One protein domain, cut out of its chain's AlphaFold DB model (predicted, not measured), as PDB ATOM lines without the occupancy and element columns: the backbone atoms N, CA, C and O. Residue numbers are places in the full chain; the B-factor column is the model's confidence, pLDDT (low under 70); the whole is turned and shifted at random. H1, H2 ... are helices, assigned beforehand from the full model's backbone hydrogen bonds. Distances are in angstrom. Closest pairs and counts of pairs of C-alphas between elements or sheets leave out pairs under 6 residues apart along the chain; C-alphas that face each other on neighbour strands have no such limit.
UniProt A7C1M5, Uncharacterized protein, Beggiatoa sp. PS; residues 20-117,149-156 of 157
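This is residues 20 to 117 and 149 to 156 of the 157 residues of an uncharacterized protein of Beggiatoa sp. PS (UniProt A7C1M5). The long helix H2 is a spine: H1 folds back along it as a hairpin, H4 and H5 pack on its side away from H1, H5 crossing it steeply, and short H6 packs on both H1 and H2. The printed part has 106 residues with six named helices, H1 to H6, all helix, compact with radius of gyration of the C-alphas 14.8 A, spanning 47 by 26 by 25 A.

H2, residues 41 to 67, is 38.6 A long. H1, residues 20 to 36, 24.6 A, begins at C-alpha 20 (141.122, 156.964, 124.344). H3 is residues 71 to 74, H4 80 to 90, H5 102 to 116, and H6 150 to 155, ending at C-alpha 155 (139.678, 147.649, 140.174).

H2 is the hub. H1 runs opposite ways to it at a shallow tilt of 19 degrees, closest C-alphas Ser 27 and Ser 48, 3.9 A. H5 touches H2 residues 49 to 53 at a steep 65 degrees, closest C-alphas Ala 53 and Ile 108, 5.9 A. H3 only just touches H2, only at the corner, with 3 pairs of C-alphas within 8 A. O i to N i+4 pairs are within hydrogen-bond range throughout H1, H4, H5 and H6, and 22 of 23 in H2; H3 is too short.

Residues 118 to 148 are not printed; C-alphas 117 and 149 are 20.3 A apart. The link H4 to H5 is long. No printed residue is under 70 in pLDDT.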
ATOM      1  N   HIS A  20     140.961 157.805 123.154       96.62
ATOM      2  CA  HIS A  20     141.122 156.964 124.344       96.62
ATOM      3  C   HIS A  20     141.441 157.784 125.607       96.62
ATOM      4  O   HIS A  20     140.995 157.420 126.690       96.62
ATOM      5  N   ALA A  21     142.144 158.917 125.481       96.44
ATOM      6  CA  ALA A  21     142.455 159.792 126.609       96.44
ATOM      7  C   ALA A  21     141.207 160.531 127.120       96.44
ATOM      8  O   ALA A  21     140.996 160.616 128.327       96.44
ATOM      9  N   TYR A  22     140.345 161.003 126.213       97.56
ATOM     10  CA  TYR A  22     139.066 161.613 126.588       97.56
ATOM     11  C   TYR A  22     138.136 160.611 127.276       97.56
ATOM     12  O   TYR A  22     137.543 160.936 128.301       97.56
ATOM     13  N   LEU A  23     138.046 159.382 126.757       98.19
ATOM     14  CA  LEU A  23     137.236 158.315 127.354       98.19
ATOM     15  C   LEU A  23     137.761 157.904 128.734       98.19
ATOM     16  O   LEU A  23     136.977 157.751 129.667       98.19
ATOM     17  N   LYS A  24     139.087 157.804 128.891       97.38
ATOM     18  CA  LYS A  24     139.712 157.548 130.193       97.38
ATOM     19  C   LYS A  24     139.393 158.661 131.193       97.38
ATOM     20  O   LYS A  24     139.049 158.375 132.333       97.38
ATOM     21  N   MET A  25     139.462 159.922 130.767       97.62
ATOM     22  CA  MET A  25     139.128 161.054 131.633       97.62
ATOM     23  C   MET A  25     137.642 161.066 132.012       97.62
ATOM     24  O   MET A  25     137.307 161.319 133.164       97.62
ATOM     25  N   ALA A  26     136.746 160.743 131.075       98.12
ATOM     26  CA  ALA A  26     135.321 160.597 131.368       98.12
ATOM     27  C   ALA A  26     135.067 159.480 132.393       98.12
ATOM     28  O   ALA A  26     134.307 159.679 133.338       98.12
ATOM     29  N   SER A  27     135.755 158.343 132.243       97.81
ATOM     30  CA  SER A  27     135.688 157.234 133.195       97.81
ATOM     31  C   SER A  27     136.126 157.652 134.601       97.81
ATOM     32  O   SER A  27     135.406 157.406 135.571       97.81
ATOM     33  N   TYR A  28     137.267 158.336 134.696       97.19
ATOM     34  CA  TYR A  28     137.804 158.845 135.956       97.19
ATOM     35  C   TYR A  28     136.858 159.855 136.612       97.19
ATOM     36  O   TYR A  28     136.494 159.693 137.772       97.19
ATOM     37  N   ASN A  29     136.395 160.853 135.857       97.62
ATOM     38  CA  ASN A  29     135.487 161.869 136.380       97.62
ATOM     39  C   ASN A  29     134.198 161.241 136.916       97.62
ATOM     40  O   ASN A  29     133.769 161.582 138.010       97.62
ATOM     41  N   ALA A  30     133.604 160.295 136.186       97.81
ATOM     42  CA  ALA A  30     132.401 159.609 136.646       97.81
ATOM     43  C   ALA A  30     132.651 158.820 137.946       97.81
ATOM     44  O   ALA A  30     131.833 158.879 138.862       97.81
ATOM     45  N   LEU A  31     133.803 158.152 138.084       97.69
ATOM     46  CA  LEU A  31     134.174 157.472 139.330       97.69
ATOM     47  C   LEU A  31     134.292 158.447 140.508       97.69
ATOM     48  O   LEU A  31     133.813 158.151 141.600       97.69
ATOM     49  N   GLU A  32     134.912 159.608 140.300       97.12
ATOM     50  CA  GLU A  32     135.037 160.621 141.350       97.12
ATOM     51  C   GLU A  32     133.672 161.188 141.757       97.12
ATOM     52  O   GLU A  32     133.385 161.285 142.949       97.12
ATOM     53  N   GLN A  33     132.776 161.449 140.800       97.00
ATOM     54  CA  GLN A  33     131.407 161.881 141.109       97.00
ATOM     55  C   GLN A  33     130.632 160.819 141.905       97.00
ATOM     56  O   GLN A  33     129.918 161.151 142.853       97.00
ATOM     57  N   ALA A  34     130.805 159.536 141.564       97.00
ATOM     58  CA  ALA A  34     130.187 158.430 142.293       97.00
ATOM     59  C   ALA A  34     130.665 158.316 143.749       97.00
ATOM     60  O   ALA A  34     129.895 157.884 144.606       97.00
ATOM     61  N   LYS A  35     131.919 158.691 144.034       96.06
ATOM     62  CA  LYS A  35     132.480 158.701 145.397       96.06
ATOM     63  C   LYS A  35     131.970 159.870 146.238       96.06
ATOM     64  O   LYS A  35     131.924 159.755 147.457       96.06
ATOM     65  N   GLN A  36     131.642 160.995 145.606       94.94
ATOM     66  CA  GLN A  36     131.260 162.226 146.303       94.94
ATOM     67  C   GLN A  36     129.780 162.269 146.687       94.94
ATOM     68  O   GLN A  36     129.424 162.913 147.670       94.94
ATOM     69  N   THR A  37     128.914 161.618 145.909       91.38
ATOM     70  CA  THR A  37     127.459 161.693 146.093       91.38
ATOM     71  C   THR A  37     126.823 160.323 145.939       91.38
ATOM     72  O   THR A  37     127.103 159.618 144.974       91.38
ATOM     73  N   GLU A  38     125.951 159.951 146.879       89.69
ATOM     74  CA  GLU A  38     125.168 158.715 146.792       89.69
ATOM     75  C   GLU A  38     124.101 158.818 145.692       89.69
ATOM     76  O   GLU A  38     123.928 157.908 144.876       89.69
ATOM     77  N   THR A  39     123.430 159.970 145.608       93.25
ATOM     78  CA  THR A  39     122.446 160.248 144.562       93.25
ATOM     79  C   THR A  39     123.098 160.189 143.183       93.25
ATOM     80  O   THR A  39     124.009 160.949 142.871       93.25
ATOM     81  N   GLY A  40     122.625 159.273 142.338       93.81
ATOM     82  CA  GLY A  40     123.177 159.068 140.997       93.81
ATOM     83  C   GLY A  40     124.515 158.318 140.959       93.81
ATOM     84  O   GLY A  40     125.037 158.093 139.867       93.81
ATOM     85  N   SER A  41     125.045 157.873 142.109       96.19
ATOM     86  CA  SER A  41     126.300 157.111 142.188       96.19
ATOM     87  C   SER A  41     126.277 155.885 141.279       96.19
ATOM     88  O   SER A  41     127.206 155.671 140.508       96.19
ATOM     89  N   PHE A  42     125.166 155.142 141.272       96.81
ATOM     90  CA  PHE A  42     124.984 153.968 140.414       96.81
ATOM     91  C   PHE A  42     125.235 154.273 138.925       96.81
ATOM     92  O   PHE A  42     126.034 153.601 138.276       96.81
ATOM     93  N   TYR A  43     124.616 155.328 138.388       97.56
ATOM     94  CA  TYR A  43     124.777 155.707 136.980       97.56
ATOM     95  C   TYR A  43     126.185 156.222 136.676       97.56
ATOM     96  O   TYR A  43     126.726 155.956 135.602       97.56
ATOM     97  N   ASN A  44     126.802 156.915 137.632       98.00
ATOM     98  CA  ASN A  44     128.184 157.366 137.529       98.00
ATOM     99  C   ASN A  44     129.172 156.185 137.532       98.00
ATOM    100  O   ASN A  44     130.081 156.151 136.704       98.00
ATOM    101  N   LEU A  45     128.967 155.171 138.377       98.06
ATOM    102  CA  LEU A  45     129.760 153.937 138.371       98.06
ATOM    103  C   LEU A  45     129.593 153.182 137.048       98.06
ATOM    104  O   LEU A  45     130.588 152.830 136.416       98.06
ATOM    105  N   MET A  46     128.355 153.007 136.579       97.56
ATOM    106  CA  MET A  46     128.070 152.372 135.287       97.56
ATOM    107  C   MET A  46     128.764 153.113 134.133       97.56
ATOM    108  O   MET A  46     129.417 152.492 133.293       97.56
ATOM    109  N   THR A  47     128.676 154.447 134.122       97.56
ATOM    110  CA  THR A  47     129.353 155.309 133.140       97.56
ATOM    111  C   THR A  47     130.864 155.149 133.223       97.56
ATOM    112  O   THR A  47     131.522 154.995 132.195       97.56
ATOM    113  N   SER A  48     131.420 155.132 134.436       97.81
ATOM    114  CA  SER A  48     132.851 154.953 134.656       97.81
ATOM    115  C   SER A  48     133.356 153.650 134.039       97.81
ATOM    116  O   SER A  48     134.306 153.662 133.249       97.81
ATOM    117  N   MET A  49     132.669 152.543 134.327       97.44
ATOM    118  CA  MET A  49     133.007 151.214 133.822       97.44
ATOM    119  C   MET A  49     132.909 151.151 132.287       97.44
ATOM    120  O   MET A  49     133.857 150.728 131.621       97.44
ATOM    121  N   LEU A  50     131.809 151.638 131.699       97.50
ATOM    122  CA  LEU A  50     131.621 151.662 130.241       97.50
ATOM    123  C   LEU A  50     132.670 152.522 129.527       97.50
ATOM    124  O   LEU A  50     133.276 152.083 128.546       97.50
ATOM    125  N   CYS A  51     132.921 153.735 130.023       98.00
ATOM    126  CA  CYS A  51     133.930 154.620 129.450       98.00
ATOM    127  C   CYS A  51     135.334 154.021 129.555       98.00
ATOM    128  O   CYS A  51     136.123 154.211 128.629       98.00
ATOM    129  N   CYS A  52     135.643 153.261 130.612       97.44
ATOM    130  CA  CYS A  52     136.912 152.544 130.688       97.44
ATOM    131  C   CYS A  52     137.008 151.450 129.611       97.44
ATOM    132  O   CYS A  52     137.996 151.409 128.876       97.44
ATOM    133  N   ALA A  53     135.960 150.638 129.423       97.31
ATOM    134  CA  ALA A  53     135.916 149.635 128.352       97.31
ATOM    135  C   ALA A  53     136.183 150.265 126.972       97.31
ATOM    136  O   ALA A  53     137.012 149.788 126.191       97.31
ATOM    137  N   PHE A  54     135.517 151.388 126.684       97.62
ATOM    138  CA  PHE A  54     135.714 152.125 125.438       97.62
ATOM    139  C   PHE A  54     137.115 152.733 125.335       97.62
ATOM    140  O   PHE A  54     137.706 152.712 124.254       97.62
ATOM    141  N   ALA A  55     137.671 153.254 126.434       97.69
ATOM    142  CA  ALA A  55     139.029 153.786 126.465       97.69
ATOM    143  C   ALA A  55     140.058 152.700 126.132       97.69
ATOM    144  O   ALA A  55     140.933 152.932 125.298       97.69
ATOM    145  N   MET A  56     139.923 151.508 126.718       96.56
ATOM    146  CA  MET A  56     140.788 150.365 126.430       96.56
ATOM    147  C   MET A  56     140.700 149.937 124.968       96.56
ATOM    148  O   MET A  56     141.728 149.776 124.314       96.56
ATOM    149  N   GLU A  57     139.493 149.795 124.419       96.94
ATOM    150  CA  GLU A  57     139.340 149.404 123.017       96.94
ATOM    151  C   GLU A  57     139.903 150.472 122.067       96.94
ATOM    152  O   GLU A  57     140.602 150.150 121.103       96.94
ATOM    153  N   ALA A  58     139.659 151.752 122.354       97.12
ATOM    154  CA  ALA A  58     140.226 152.859 121.593       97.12
ATOM    155  C   ALA A  58     141.759 152.914 121.704       97.12
ATOM    156  O   ALA A  58     142.428 153.271 120.732       97.12
ATOM    157  N   PHE A  59     142.323 152.543 122.854       96.81
ATOM    158  CA  PHE A  59     143.765 152.438 123.050       96.81
ATOM    159  C   PHE A  59     144.360 151.282 122.240       96.81
ATOM    160  O   PHE A  59     145.324 151.497 121.512       96.81
ATOM    161  N   LEU A  60     143.747 150.092 122.260       96.81
ATOM    162  CA  LEU A  60     144.171 148.976 121.404       96.81
ATOM    163  C   LEU A  60     144.084 149.337 119.922       96.81
ATOM    164  O   LEU A  60     144.997 149.043 119.157       96.81
ATOM    165  N   ASN A  61     143.021 150.035 119.513       97.38
ATOM    166  CA  ASN A  61     142.913 150.537 118.149       97.38
ATOM    167  C   ASN A  61     144.075 151.489 117.819       97.38
ATOM    168  O   ASN A  61     144.656 151.362 116.749       97.38
ATOM    169  N   HIS A  62     144.428 152.403 118.727       96.50
ATOM    170  CA  HIS A  62     145.530 153.348 118.544       96.50
ATOM    171  C   HIS A  62     146.897 152.658 118.431       96.50
ATOM    172  O   HIS A  62     147.650 152.964 117.513       96.50
ATOM    173  N   ILE A  63     147.202 151.719 119.330       95.94
ATOM    174  CA  ILE A  63     148.469 150.978 119.306       95.94
ATOM    175  C   ILE A  63     148.555 150.091 118.065       95.94
ATOM    176  O   ILE A  63     149.585 150.072 117.399       95.94
ATOM    177  N   GLY A  64     147.477 149.397 117.703       96.62
ATOM    178  CA  GLY A  64     147.482 148.555 116.511       96.62
ATOM    179  C   GLY A  64     147.753 149.337 115.221       96.62
ATOM    180  O   GLY A  64     148.518 148.854 114.393       96.62
ATOM    181  N   GLU A  65     147.244 150.571 115.080       95.94
ATOM    182  CA  GLU A  65     147.575 151.447 113.934       95.94
ATOM    183  C   GLU A  65     149.073 151.779 113.850       95.94
ATOM    184  O   GLU A  65     149.583 152.055 112.768       95.94
ATOM    185  N   GLN A  66     149.787 151.777 114.979       94.75
ATOM    186  CA  GLN A  66     151.222 152.073 115.023       94.75
ATOM    187  C   GLN A  66     152.093 150.841 114.777       94.75
ATOM    188  O   GLN A  66     153.217 150.985 114.309       94.75
ATOM    189  N   GLN A  67     151.604 149.650 115.134       95.62
ATOM    190  CA  GLN A  67     152.421 148.433 115.192       95.62
ATOM    191  C   GLN A  67     152.122 147.432 114.069       95.62
ATOM    192  O   GLN A  67     152.969 146.600 113.758       95.62
ATOM    193  N   ILE A  68     150.924 147.463 113.474       96.50
ATOM    194  CA  ILE A  68     150.449 146.403 112.577       96.50
ATOM    195  C   ILE A  68     150.032 146.989 111.227       96.50
ATOM    196  O   ILE A  68     149.138 147.830 111.123       96.50
ATOM    197  N   ASN A  69     150.639 146.483 110.154       95.06
ATOM    198  CA  ASN A  69     150.259 146.853 108.794       95.06
ATOM    199  C   ASN A  69     148.811 146.444 108.497       95.06
ATOM    200  O   ASN A  69     148.397 145.327 108.798       95.06
ATOM    201  N   ARG A  70     148.054 147.335 107.838       94.69
ATOM    202  CA  ARG A  70     146.636 147.117 107.478       94.69
ATOM    203  C   ARG A  70     145.728 146.854 108.689       94.69
ATOM    204  O   ARG A  70     144.709 146.160 108.582       94.69
ATOM    205  N   TRP A  71     146.080 147.425 109.845       97.00
ATOM    206  CA  TRP A  71     145.273 147.340 111.061       97.00
ATOM    207  C   TRP A  71     143.850 147.874 110.874       97.00
ATOM    208  O   TRP A  71     142.906 147.337 111.451       97.00
ATOM    209  N   ASP A  72     143.665 148.871 110.009       95.12
ATOM    210  CA  ASP A  72     142.375 149.456 109.648       95.12
ATOM    211  C   ASP A  72     141.337 148.427 109.160       95.12
ATOM    212  O   ASP A  72     140.136 148.585 109.413       95.12
ATOM    213  N   ILE A  73     141.802 147.357 108.508       94.88
ATOM    214  CA  ILE A  73     140.983 146.231 108.043       94.88
ATOM    215  C   ILE A  73     140.823 145.196 109.150       94.88
ATOM    216  O   ILE A  73     139.710 144.727 109.401       94.88
ATOM    217  N   LEU A  74     141.926 144.845 109.812       94.94
ATOM    218  CA  LEU A  74     141.955 143.785 110.812       94.94
ATOM    219  C   LEU A  74     141.094 144.141 112.037       94.94
ATOM    220  O   LEU A  74     140.231 143.360 112.436       94.94
ATOM    221  N   LYS A  75     141.228 145.362 112.568       94.19
ATOM    222  CA  LYS A  75     140.555 145.824 113.795       94.19
ATOM    223  C   LYS A  75     139.025 145.782 113.746       94.19
ATOM    224  O   LYS A  75     138.397 145.821 114.798       94.19
ATOM    225  N   LYS A  76     138.427 145.749 112.549       92.62
ATOM    226  CA  LYS A  76     136.968 145.670 112.350       92.62
ATOM    227  C   LYS A  76     136.411 144.266 112.581       92.62
ATOM    228  O   LYS A  76     135.214 144.130 112.793       92.62
ATOM    229  N   LYS A  77     137.264 143.241 112.494       94.56
ATOM    230  CA  LYS A  77     136.883 141.829 112.632       94.56
ATOM    231  C   LYS A  77     137.253 141.243 113.989       94.56
ATOM    232  O   LYS A  77     136.686 140.234 114.375       94.56
ATOM    233  N   LEU A  78     138.206 141.862 114.681       96.06
ATOM    234  CA  LEU A  78     138.694 141.390 115.969       96.06
ATOM    235  C   LEU A  78     137.836 141.925 117.116       96.06
ATOM    236  O   LEU A  78     137.568 143.127 117.204       96.06
ATOM    237  N   SER A  79     137.494 141.047 118.048       95.31
ATOM    238  CA  SER A  79     137.050 141.415 119.388       95.31
ATOM    239  C   SER A  79     138.175 142.119 120.168       95.31
ATOM    240  O   SER A  79     139.354 141.995 119.825       95.31
ATOM    241  N   PRO A  80     137.862 142.842 121.256       95.44
ATOM    242  CA  PRO A  80     138.881 143.477 122.092       95.44
ATOM    243  C   PRO A  80     139.951 142.512 122.629       95.44
ATOM    244  O   PRO A  80     141.128 142.868 122.653       95.44
ATOM    245  N   ASN A  81     139.569 141.282 122.998       93.88
ATOM    246  CA  ASN A  81     140.516 140.251 123.438       93.88
ATOM    247  C   ASN A  81     141.455 139.826 122.303       93.88
ATOM    248  O   ASN A  81     142.666 139.795 122.498       93.88
ATOM    249  N   GLU A  82     140.922 139.572 121.108       95.56
ATOM    250  CA  GLU A  82     141.747 139.205 119.951       95.56
ATOM    251  C   GLU A  82     142.674 140.355 119.539       95.56
ATOM    252  O   GLU A  82     143.833 140.122 119.205       95.56
ATOM    253  N   LYS A  83     142.221 141.617 119.626       96.88
ATOM    254  CA  LYS A  83     143.091 142.785 119.393       96.88
ATOM    255  C   LYS A  83     144.281 142.782 120.348       96.88
ATOM    256  O   LYS A  83     145.412 142.984 119.914       96.88
ATOM    257  N   LEU A  84     144.024 142.556 121.636       95.38
ATOM    258  CA  LEU A  84     145.065 142.498 122.654       95.38
ATOM    259  C   LEU A  84     146.052 141.350 122.383       95.38
ATOM    260  O   LEU A  84     147.261 141.563 122.449       95.38
ATOM    261  N   GLU A  85     145.561 140.157 122.046       94.19
ATOM    262  CA  GLU A  85     146.400 138.992 121.733       94.19
ATOM    263  C   GLU A  85     147.271 139.223 120.490       94.19
ATOM    264  O   GLU A  85     148.471 138.950 120.524       94.19
ATOM    265  N   VAL A  86     146.717 139.800 119.419       96.00
ATOM    266  CA  VAL A  86     147.484 140.120 118.205       96.00
ATOM    267  C   VAL A  86     148.550 141.181 118.490       96.00
ATOM    268  O   VAL A  86     149.704 141.013 118.092       96.00
ATOM    269  N   ILE A  87     148.198 142.255 119.205       96.50
ATOM    270  CA  ILE A  87     149.137 143.336 119.540       96.50
ATOM    271  C   ILE A  87     150.278 142.806 120.406       96.50
ATOM    272  O   ILE A  87     151.443 143.027 120.084       96.50
ATOM    273  N   THR A  88     149.961 142.085 121.483       94.69
ATOM    274  CA  THR A  88     150.975 141.549 122.405       94.69
ATOM    275  C   THR A  88     151.886 140.534 121.725       94.69
ATOM    276  O   THR A  88     153.101 140.605 121.900       94.69
ATOM    277  N   SER A  89     151.335 139.677 120.862       94.25
ATOM    278  CA  SER A  89     152.124 138.748 120.044       94.25
ATOM    279  C   SER A  89     153.065 139.480 119.083       94.25
ATOM    280  O   SER A  89     154.219 139.085 118.940       94.25
ATOM    281  N   THR A  90     152.607 140.579 118.472       94.88
ATOM    282  CA  THR A  90     153.415 141.400 117.549       94.88
ATOM    283  C   THR A  90     154.615 142.040 118.250       94.88
ATOM    284  O   THR A  90     155.697 142.103 117.674       94.88
ATOM    285  N   ILE A  91     154.453 142.480 119.501       93.44
ATOM    286  CA  ILE A  91     155.526 143.121 120.282       93.44
ATOM    287  C   ILE A  91     156.333 142.131 121.142       93.44
ATOM    288  O   ILE A  91     157.161 142.556 121.945       93.44
ATOM    289  N   GLY A  92     156.084 140.822 121.017       93.44
ATOM    290  CA  GLY A  92     156.779 139.785 121.787       93.44
ATOM    291  C   GLY A  92     156.450 139.767 123.286       93.44
ATOM    292  O   GLY A  92     157.247 139.279 124.086       93.44
ATOM    293  N   TYR A  93     155.292 140.294 123.691       92.12
ATOM    294  CA  TYR A  93     154.852 140.325 125.085       92.12
ATOM    295  C   TYR A  93     153.931 139.143 125.408       92.12
ATOM    296  O   TYR A  93     152.930 138.913 124.728       92.12
ATOM    297  N   LYS A  94     154.219 138.412 126.489       88.81
ATOM    298  CA  LYS A  94     153.385 137.292 126.945       88.81
ATOM    299  C   LYS A  94     152.364 137.759 127.979       88.81
ATOM    300  O   LYS A  94     152.726 138.220 129.056       88.81
ATOM    301  N   ILE A  95     151.081 137.580 127.673       88.00
ATOM    302  CA  ILE A  95     149.983 137.873 128.598       88.00
ATOM    303  C   ILE A  95     149.891 136.785 129.673       88.00
ATOM    304  O   ILE A  95     149.692 135.608 129.364       88.00
ATOM    305  N   GLU A  96     149.935 137.186 130.942       86.38
ATOM    306  CA  GLU A  96     149.529 136.333 132.061       86.38
ATOM    307  C   GLU A  96     148.020 136.468 132.300       86.38
ATOM    308  O   GLU A  96     147.547 137.390 132.971       86.38
ATOM    309  N   LYS A  97     147.245 135.542 131.722       78.00
ATOM    310  CA  LYS A  97     145.793 135.470 131.940       78.00
ATOM    311  C   LYS A  97     145.509 135.185 133.424       78.00
ATOM    312  O   LYS A  97     146.226 134.420 134.061       78.00
ATOM    313  N   GLY A  98     144.467 135.808 133.975       81.50
ATOM    314  CA  GLY A  98     144.065 135.619 135.377       81.50
ATOM    315  C   GLY A  98     144.826 136.465 136.403       81.50
ATOM    316  O   GLY A  98     144.537 136.367 137.590       81.50
ATOM    317  N   LYS A  99     145.754 137.331 135.973       84.62
ATOM    318  CA  LYS A  99     146.362 138.359 136.828       84.62
ATOM    319  C   LYS A  99     146.074 139.755 136.292       84.62
ATOM    320  O   LYS A  99     145.871 139.949 135.091       84.62
ATOM    321  N   ARG A 100     146.053 140.753 137.178       83.56
ATOM    322  CA  ARG A 100     145.954 142.159 136.759       83.56
ATOM    323  C   ARG A 100     147.195 142.554 135.938       83.56
ATOM    324  O   ARG A 100     148.290 142.107 136.272       83.56
ATOM    325  N   PRO A 101     147.036 143.381 134.886       85.69
ATOM    326  CA  PRO A 101     145.799 144.055 134.453       85.69
ATOM    327  C   PRO A 101     144.889 143.220 133.525       85.69
ATOM    328  O   PRO A 101     143.772 143.637 133.221       85.69
ATOM    329  N   PHE A 102     145.328 142.044 133.073       88.12
ATOM    330  CA  PHE A 102     144.645 141.264 132.032       88.12
ATOM    331  C   PHE A 102     143.379 140.545 132.503       88.12
ATOM    332  O   PHE A 102     142.453 140.362 131.718       88.12
ATOM    333  N   GLN A 103     143.301 140.188 133.784       87.31
ATOM    334  CA  GLN A 103     142.061 139.709 134.395       87.31
ATOM    335  C   GLN A 103     140.954 140.769 134.286       87.31
ATOM    336  O   GLN A 103     139.901 140.528 133.702       87.31
ATOM    337  N   THR A 104     141.234 141.977 134.778       89.56
ATOM    338  CA  THR A 104     140.278 143.092 134.789       89.56
ATOM    339  C   THR A 104     139.911 143.562 133.381       89.56
ATOM    340  O   THR A 104     138.801 144.033 133.158       89.56
ATOM    341  N   PHE A 105     140.812 143.383 132.409       92.19
ATOM    342  CA  PHE A 105     140.526 143.611 130.993       92.19
ATOM    343  C   PHE A 105     139.406 142.686 130.484       92.19
ATOM    344  O   PHE A 105     138.467 143.136 129.834       92.19
ATOM    345  N   GLN A 106     139.463 141.390 130.793       90.44
ATOM    346  CA  GLN A 106     138.427 140.450 130.352       90.44
ATOM    347  C   GLN A 106     137.081 140.735 131.025       90.44
ATOM    348  O   GLN A 106     136.040 140.725 130.365       90.44
ATOM    349  N   GLU A 107     137.108 141.031 132.325       91.88
ATOM    350  CA  GLU A 107     135.919 141.357 133.115       91.88
ATOM    351  C   GLU A 107     135.205 142.604 132.570       91.88
ATOM    352  O   GLU A 107     133.989 142.573 132.365       91.88
ATOM    353  N   ILE A 108     135.945 143.671 132.238       95.00
ATOM    354  CA  ILE A 108     135.329 144.918 131.770       95.00
ATOM    355  C   ILE A 108     134.683 144.787 130.385       95.00
ATOM    356  O   ILE A 108     133.620 145.361 130.138       95.00
ATOM    357  N   PHE A 109     135.262 143.985 129.485       95.25
ATOM    358  CA  PHE A 109     134.641 143.721 128.184       95.25
ATOM    359  C   PHE A 109     133.441 142.782 128.281       95.25
ATOM    360  O   PHE A 109     132.482 142.961 127.531       95.25
ATOM    361  N   LYS A 110     133.443 141.839 129.232       93.62
ATOM    362  CA  LYS A 110     132.253 141.037 129.534       93.62
ATOM    363  C   LYS A 110     131.108 141.934 130.006       93.62
ATOM    364  O   LYS A 110     130.023 141.857 129.437       93.62
ATOM    365  N   PHE A 111     131.373 142.830 130.957       95.50
ATOM    366  CA  PHE A 111     130.401 143.819 131.431       95.50
ATOM    367  C   PHE A 111     129.854 144.694 130.292       95.50
ATOM    368  O   PHE A 111     128.641 144.792 130.107       95.50
ATOM    369  N   ARG A 112     130.741 145.278 129.473       96.00
ATOM    370  CA  ARG A 112     130.352 146.100 128.315       96.00
ATOM    371  C   ARG A 112     129.464 145.330 127.339       96.00
ATOM    372  O   ARG A 112     128.490 145.891 126.851       96.00
ATOM    373  N   ASN A 113     129.785 144.070 127.048       95.56
ATOM    374  CA  ASN A 113     128.979 143.247 126.146       95.56
ATOM    375  C   ASN A 113     127.597 142.949 126.733       95.56
ATOM    376  O   ASN A 113     126.617 143.031 125.999       95.56
ATOM    377  N   THR A 114     127.505 142.667 128.037       94.75
ATOM    378  CA  THR A 114     126.210 142.472 128.703       94.75
ATOM    379  C   THR A 114     125.315 143.697 128.557       94.75
ATOM    380  O   THR A 114     124.150 143.535 128.229       94.75
ATOM    381  N   LEU A 115     125.851 144.910 128.721       94.31
ATOM    382  CA  LEU A 115     125.063 146.138 128.569       94.31
ATOM    383  C   LEU A 115     124.696 146.462 127.117       94.31
ATOM    384  O   LEU A 115     123.584 146.900 126.850       94.31
ATOM    385  N   VAL A 116     125.613 146.259 126.167       91.88
ATOM    386  CA  VAL A 116     125.355 146.545 124.741       91.88
ATOM    387  C   VAL A 116     124.292 145.619 124.151       91.88
ATOM    388  O   VAL A 116     123.571 146.023 123.242       91.88
ATOM    389  N   HIS A 117     124.202 144.391 124.655       92.00
ATOM    390  CA  HIS A 117     123.231 143.393 124.216       92.00
ATOM    391  C   HIS A 117     122.097 143.187 125.226       92.00
ATOM    392  O   HIS A 117     121.399 142.183 125.140       92.00
ATOM    393  N   ASN A 149     129.353 148.516 141.272       95.25
ATOM    394  CA  ASN A 149     129.681 148.921 142.630       95.25
ATOM    395  C   ASN A 149     131.074 149.569 142.676       95.25
ATOM    396  O   ASN A 149     131.869 149.451 141.738       95.25
ATOM    397  N   LEU A 150     131.362 150.274 143.771       94.88
ATOM    398  CA  LEU A 150     132.593 151.049 143.909       94.88
ATOM    399  C   LEU A 150     133.852 150.169 143.895       94.88
ATOM    400  O   LEU A 150     134.849 150.552 143.288       94.88
ATOM    401  N   GLU A 151     133.804 148.990 144.517       94.06
ATOM    402  CA  GLU A 151     134.934 148.057 144.568       94.06
ATOM    403  C   GLU A 151     135.325 147.581 143.163       94.06
ATOM    404  O   GLU A 151     136.498 147.631 142.789       94.06
ATOM    405  N   THR A 152     134.346 147.160 142.360       92.75
ATOM    406  CA  THR A 152     134.571 146.765 140.967       92.75
ATOM    407  C   THR A 152     135.073 147.949 140.147       92.75
ATOM    408  O   THR A 152     136.085 147.821 139.459       92.75
ATOM    409  N   ALA A 153     134.429 149.115 140.259       93.56
ATOM    410  CA  ALA A 153     134.804 150.307 139.500       93.56
ATOM    411  C   ALA A 153     136.253 150.754 139.763       93.56
ATOM    412  O   ALA A 153     136.955 151.153 138.839       93.56
ATOM    413  N   GLN A 154     136.736 150.626 141.003       92.94
ATOM    414  CA  GLN A 154     138.112 150.965 141.386       92.94
ATOM    415  C   GLN A 154     139.162 149.945 140.923       92.94
ATOM    416  O   GLN A 154     140.348 150.269 140.837       92.94
ATOM    417  N   LYS A 155     138.764 148.696 140.659       88.31
ATOM    418  CA  LYS A 155     139.678 147.649 140.174       88.31
ATOM    419  C   LYS A 155     139.950 147.760 138.676       88.31
ATOM    420  O   LYS A 155     140.958 147.217 138.209       88.31
ATOM    421  N   ILE A 156     139.092 148.445 137.931       80.00
ATOM    422  CA  ILE A 156     139.250 148.593 136.489       80.00
ATOM    423  C   ILE A 156     140.379 149.619 136.209       80.00
ATOM    424  O   ILE A 156     140.435 150.642 136.889       80.00
TER     425      ILE A 156